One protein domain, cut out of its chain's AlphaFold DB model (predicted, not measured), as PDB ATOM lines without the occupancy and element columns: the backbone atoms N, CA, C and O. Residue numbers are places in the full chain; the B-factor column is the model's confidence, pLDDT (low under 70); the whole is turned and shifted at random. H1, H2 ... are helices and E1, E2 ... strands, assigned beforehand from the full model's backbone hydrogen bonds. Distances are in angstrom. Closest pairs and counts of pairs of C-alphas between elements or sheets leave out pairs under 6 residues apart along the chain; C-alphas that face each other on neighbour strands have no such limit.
ATOM      1  N   LEU A   8     -11.068 -11.188 -92.026       92.69
ATOM      2  CA  LEU A   8     -10.798 -12.181 -93.074       92.69
ATOM      3  C   LEU A   8     -10.516 -13.588 -92.524       92.69
ATOM      4  O   LEU A   8     -10.713 -14.583 -93.218       92.69
ATOM      5  N   ASP A   9     -10.041 -13.671 -91.283       92.56
ATOM      6  CA  ASP A   9      -9.672 -14.923 -90.615       92.56
ATOM      7  C   ASP A   9     -10.814 -15.491 -89.751       92.56
ATOM      8  O   ASP A   9     -10.682 -16.562 -89.143       92.56
ATOM      9  N   ARG A  10     -11.927 -14.754 -89.651       91.50
ATOM     10  CA  ARG A  10     -13.050 -15.048 -88.765       91.50
ATOM     11  C   ARG A  10     -13.784 -16.314 -89.213       91.50
ATOM     12  O   ARG A  10     -14.124 -16.485 -90.379       91.50
ATOM     13  N   LYS A  11     -14.085 -17.202 -88.260       90.25
ATOM     14  CA  LYS A  11     -14.764 -18.492 -88.528       90.25
ATOM     15  C   LYS A  11     -16.238 -18.547 -88.116       90.25
ATOM     16  O   LYS A  11     -16.917 -19.520 -88.428       90.25
ATOM     17  N   SER A  12     -16.725 -17.548 -87.384       89.62
ATOM     18  CA  SER A  12     -18.087 -17.486 -86.822       89.62
ATOM     19  C   SER A  12     -18.451 -16.037 -86.480       89.62
ATOM     20  O   SER A  12     -17.663 -15.133 -86.724       89.62
ATOM     21  N   THR A  13     -19.628 -15.762 -85.927       86.31
ATOM     22  CA  THR A  13     -20.040 -14.403 -85.513       86.31
ATOM     23  C   THR A  13     -19.734 -14.071 -84.050       86.31
ATOM     24  O   THR A  13     -20.036 -12.965 -83.626       86.31
ATOM     25  N   CYS A  14     -19.143 -14.990 -83.278       92.69
ATOM     26  CA  CYS A  14     -18.964 -14.835 -81.827       92.69
ATOM     27  C   CYS A  14     -17.564 -14.301 -81.480       92.69
ATOM     28  O   CYS A  14     -16.639 -15.072 -81.206       92.69
ATOM     29  N   TYR A  15     -17.390 -12.982 -81.576       94.25
ATOM     30  CA  TYR A  15     -16.119 -12.305 -81.322       94.25
ATOM     31  C   TYR A  15     -16.352 -10.957 -80.645       94.25
ATOM     32  O   TYR A  15     -17.280 -10.240 -81.012       94.25
ATOM     33  N   HIS A  16     -15.430 -10.577 -79.767       93.50
ATOM     34  CA  HIS A  16     -15.262  -9.190 -79.352       93.50
ATOM     35  C   HIS A  16     -14.458  -8.445 -80.419       93.50
ATOM     36  O   HIS A  16     -13.339  -8.849 -80.763       93.50
ATOM     37  N   GLU A  17     -15.038  -7.373 -80.950       94.06
ATOM     38  CA  GLU A  17     -14.436  -6.538 -81.983       94.06
ATOM     39  C   GLU A  17     -13.801  -5.277 -81.386       94.06
ATOM     40  O   GLU A  17     -14.450  -4.495 -80.698       94.06
ATOM     41  N   PHE A  18     -12.533  -5.043 -81.718       92.12
ATOM     42  CA  PHE A  18     -11.814  -3.815 -81.399       92.12
ATOM     43  C   PHE A  18     -11.593  -3.006 -82.679       92.12
ATOM     44  O   PHE A  18     -10.708  -3.319 -83.484       92.12
ATOM     45  N   GLN A  19     -12.395  -1.955 -82.842       93.12
ATOM     46  CA  GLN A  19     -12.329  -1.029 -83.971       93.12
ATOM     47  C   GLN A  19     -11.322   0.093 -83.733       93.12
ATOM     48  O   GLN A  19     -11.021   0.475 -82.597       93.12
ATOM     49  N   LYS A  20     -10.815   0.682 -84.820       91.38
ATOM     50  CA  LYS A  20      -9.995   1.890 -84.719       91.38
ATOM     51  C   LYS A  20     -10.869   3.116 -84.500       91.38
ATOM     52  O   LYS A  20     -11.743   3.429 -85.300       91.38
ATOM     53  N   GLY A  21     -10.532   3.893 -83.478       90.50
ATOM     54  CA  GLY A  21     -11.201   5.159 -83.213       90.50
ATOM     55  C   GLY A  21     -12.548   4.958 -82.526       90.50
ATOM     56  O   GLY A  21     -12.624   4.265 -81.518       90.50
ATOM     57  N   LYS A  22     -13.581   5.645 -83.017       89.12
ATOM     58  CA  LYS A  22     -14.931   5.573 -82.448       89.12
ATOM     59  C   LYS A  22     -15.759   4.552 -83.213       89.12
ATOM     60  O   LYS A  22     -15.656   4.502 -84.434       89.12
ATOM     61  N   GLU A  29     -15.239  -4.452 -89.302       93.88
ATOM     62  CA  GLU A  29     -14.383  -3.591 -90.113       93.88
ATOM     63  C   GLU A  29     -13.128  -4.362 -90.536       93.88
ATOM     64  O   GLU A  29     -12.532  -5.132 -89.776       93.88
ATOM     65  N   LYS A  30     -12.702  -4.156 -91.784       92.94
ATOM     66  CA  LYS A  30     -11.589  -4.910 -92.381       92.94
ATOM     67  C   LYS A  30     -10.287  -4.778 -91.580       92.94
ATOM     68  O   LYS A  30      -9.418  -5.646 -91.655       92.94
ATOM     69  N   ASP A  31     -10.129  -3.672 -90.863       92.19
ATOM     70  CA  ASP A  31      -8.967  -3.377 -90.038       92.19
ATOM     71  C   ASP A  31      -9.217  -3.508 -88.528       92.19
ATOM     72  O   ASP A  31      -8.346  -3.117 -87.742       92.19
ATOM     73  N   SER A  32     -10.349  -4.103 -88.140       94.12
ATOM     74  CA  SER A  32     -10.634  -4.502 -86.765       94.12
ATOM     75  C   SER A  32      -9.753  -5.649 -86.296       94.12
ATOM     76  O   SER A  32      -9.374  -6.550 -87.054       94.12
ATOM     77  N   LEU A  33      -9.482  -5.639 -84.994       95.00
ATOM     78  CA  LEU A  33      -8.897  -6.767 -84.287       95.00
ATOM     79  C   LEU A  33     -10.012  -7.540 -83.582       95.00
ATOM     80  O   LEU A  33     -10.778  -6.959 -82.822       95.00
ATOM     81  N   LEU A  34     -10.085  -8.848 -83.810       95.50
ATOM     82  CA  LEU A  34     -11.121  -9.705 -83.242       95.50
ATOM     83  C   LEU A  34     -10.523 -10.677 -82.228       95.50
ATOM     84  O   LEU A  34      -9.449 -11.235 -82.467       95.50
ATOM     85  N   ILE A  35     -11.236 -10.928 -81.130       95.56
ATOM     86  CA  ILE A  35     -10.931 -11.993 -80.164       95.56
ATOM     87  C   ILE A  35     -12.148 -12.908 -80.077       95.56
ATOM     88  O   ILE A  35     -13.253 -12.432 -79.843       95.56
ATOM     89  N   HIS A  36     -11.953 -14.212 -80.287       94.69
ATOM     90  CA  HIS A  36     -13.047 -15.176 -80.153       94.69
ATOM     91  C   HIS A  36     -13.563 -15.180 -78.714       94.69
ATOM     92  O   HIS A  36     -12.761 -15.172 -77.780       94.69
ATOM     93  N   ASP A  37     -14.875 -15.273 -78.554       93.56
ATOM     94  CA  ASP A  37     -15.562 -15.185 -77.264       93.56
ATOM     95  C   ASP A  37     -14.995 -16.159 -76.208       93.56
ATOM     96  O   ASP A  37     -14.492 -15.741 -75.169       93.56
ATOM     97  N   ASP A  38     -14.873 -17.453 -76.544       93.69
ATOM     98  CA  ASP A  38     -14.204 -18.444 -75.676       93.69
ATOM     99  C   ASP A  38     -12.801 -18.017 -75.206       93.69
ATOM    100  O   ASP A  38     -12.405 -18.269 -74.070       93.69
ATOM    101  N   THR A  39     -12.019 -17.380 -76.084       94.56
ATOM    102  CA  THR A  39     -10.674 -16.900 -75.735       94.56
ATOM    103  C   THR A  39     -10.747 -15.692 -74.811       94.56
ATOM    104  O   THR A  39      -9.932 -15.587 -73.898       94.56
ATOM    105  N   PHE A  40     -11.715 -14.799 -75.025       94.81
ATOM    106  CA  PHE A  40     -11.952 -13.636 -74.178       94.81
ATOM    107  C   PHE A  40     -12.290 -14.055 -72.739       94.81
ATOM    108  O   PHE A  40     -11.645 -13.578 -71.799       94.81
ATOM    109  N   TYR A  41     -13.193 -15.027 -72.579       92.62
ATOM    110  CA  TYR A  41     -13.567 -15.578 -71.273       92.62
ATOM    111  C   TYR A  41     -12.446 -16.379 -70.609       92.62
ATOM    112  O   TYR A  41     -12.139 -16.144 -69.446       92.62
ATOM    113  N   VAL A  42     -11.779 -17.294 -71.326       95.81
ATOM    114  CA  VAL A  42     -10.691 -18.115 -70.749       95.81
ATOM    115  C   VAL A  42      -9.529 -17.258 -70.239       95.81
ATOM    116  O   VAL A  42      -8.822 -17.653 -69.310       95.81
ATOM    117  N   LEU A  43      -9.314 -16.090 -70.845       95.38
ATOM    118  CA  LEU A  43      -8.277 -15.144 -70.443       95.38
ATOM    119  C   LEU A  43      -8.750 -14.120 -69.395       95.38
ATOM    120  O   LEU A  43      -7.942 -13.278 -69.005       95.38
ATOM    121  N   ASN A  44     -10.006 -14.186 -68.934       94.62
ATOM    122  CA  ASN A  44     -10.633 -13.216 -68.025       94.62
ATOM    123  C   ASN A  44     -10.449 -11.761 -68.495       94.62
ATOM    124  O   ASN A  44     -10.134 -10.864 -67.710       94.62
ATOM    125  N   LEU A  45     -10.599 -11.520 -69.804       93.75
ATOM    126  CA  LEU A  45     -10.418 -10.176 -70.350       93.75
ATOM    127  C   LEU A  45     -11.541  -9.232 -69.915       93.75
ATOM    128  O   LEU A  45     -11.255  -8.057 -69.710       93.75
ATOM    129  N   ALA A  46     -12.760  -9.737 -69.701       90.81
ATOM    130  CA  ALA A  46     -13.871  -8.969 -69.133       90.81
ATOM    131  C   ALA A  46     -13.445  -8.246 -67.848       90.81
ATOM    132  O   ALA A  46     -13.467  -7.019 -67.787       90.81
ATOM    133  N   ASP A  47     -12.946  -8.998 -66.861       92.31
ATOM    134  CA  ASP A  47     -12.492  -8.468 -65.571       92.31
ATOM    135  C   ASP A  47     -11.381  -7.424 -65.732       92.31
ATOM    136  O   ASP A  47     -11.373  -6.390 -65.056       92.31
ATOM    137  N   LEU A  48     -10.445  -7.674 -66.657       93.88
ATOM    138  CA  LEU A  48      -9.391  -6.718 -66.972       93.88
ATOM    139  C   LEU A  48      -9.992  -5.414 -67.500       93.88
ATOM    140  O   LEU A  48      -9.656  -4.354 -66.976       93.88
ATOM    141  N   PHE A  49     -10.882  -5.470 -68.491       93.06
ATOM    142  CA  PHE A  49     -11.512  -4.273 -69.045       93.06
ATOM    143  C   PHE A  49     -12.361  -3.543 -68.001       93.06
ATOM    144  O   PHE A  49     -12.174  -2.336 -67.844       93.06
ATOM    145  N   TYR A  50     -13.176  -4.248 -67.211       91.62
ATOM    146  CA  TYR A  50     -13.948  -3.656 -66.112       91.62
ATOM    147  C   TYR A  50     -13.062  -2.937 -65.080       91.62
ATOM    148  O   TYR A  50     -13.469  -1.919 -64.519       91.62
ATOM    149  N   SER A  51     -11.832  -3.415 -64.846       94.69
ATOM    150  CA  SER A  51     -10.912  -2.801 -63.877       94.69
ATOM    151  C   SER A  51     -10.351  -1.437 -64.307       94.69
ATOM    152  O   SER A  51      -9.984  -0.630 -63.451       94.69
ATOM    153  N   VAL A  52     -10.274  -1.168 -65.615       95.81
ATOM    154  CA  VAL A  52      -9.679   0.064 -66.179       95.81
ATOM    155  C   VAL A  52     -10.681   0.947 -66.910       95.81
ATOM    156  O   VAL A  52     -10.468   2.155 -67.011       95.81
ATOM    157  N   VAL A  53     -11.768   0.371 -67.414       90.88
ATOM    158  CA  VAL A  53     -12.807   1.055 -68.179       90.88
ATOM    159  C   VAL A  53     -14.143   0.803 -67.470       90.88
ATOM    160  O   VAL A  53     -14.824  -0.172 -67.766       90.88
TER     161      VAL A  53
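What this domain is: This is residues 8 to 22 and 29 to 53 of the 59 residues of an uncharacterized protein of Clostridium bornimense (UniProt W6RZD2). The model is a flat, open U: a ribbon of two antiparallel strands, E1 and E2, makes one arm, the short helix H1 makes the base, and H2 makes the other arm, with residues 46 to 53 standing free. The printed part has 40 residues, with two named strands and two named helices in the order E1, E2, H1, H2; the class is mixed, helices and strands. The whole is only just loose, close to compact, with a radius of gyration of the C-alphas of 11.2 A and spans of 30 by 24 by 11 A.

Where its parts are: After residues 8 to 14, E1 takes residues 15 to 18, 9.5 A from first to last C-alpha, beginning at C-alpha 15 at (-16.119, -12.305, -81.322). E2 takes residues 33 to 36, 10.2 A. H1 takes residues 37 to 42, 8.6 A. H2 takes residues 45 to 52, 11.1 A, ending at C-alpha 52 at (-9.679, 0.064, -66.179).

How they stand to each other: E1 and E2 are antiparallel neighbours, 158 degrees between their directions; N 16 and O 35 are 2.9 A apart and N 18 and O 33 are 2.8 A apart, within hydrogen-bond range. The closest C-alphas of E1 and H1 are those of Tyr 15 and Asp 37, 5.0 A apart. H1 and H2 are close but not clearly touching; their closest C-alphas, of Phe 40 and Ala 46, are 7.1 A apart. Their lines are about perpendicular, at 76 degrees. H2 is apart from E1 and from E2. Every O i to N i+4 pair is within hydrogen-bond range in H1, and 3 of 4 are in H2.

The domain as a whole: The C-alphas farthest apart, of Leu 8 and Ser 51, are 30.7 A apart. Residues 23 to 28 are not printed; C-alphas 22 and 29 are 12.0 A apart across this cut, in the link from E1 to E2. The links from E2 to H1 and from H1 to H2 are tight. The mean pLDDT of the printed part is 93.0, and no printed residue is under 70.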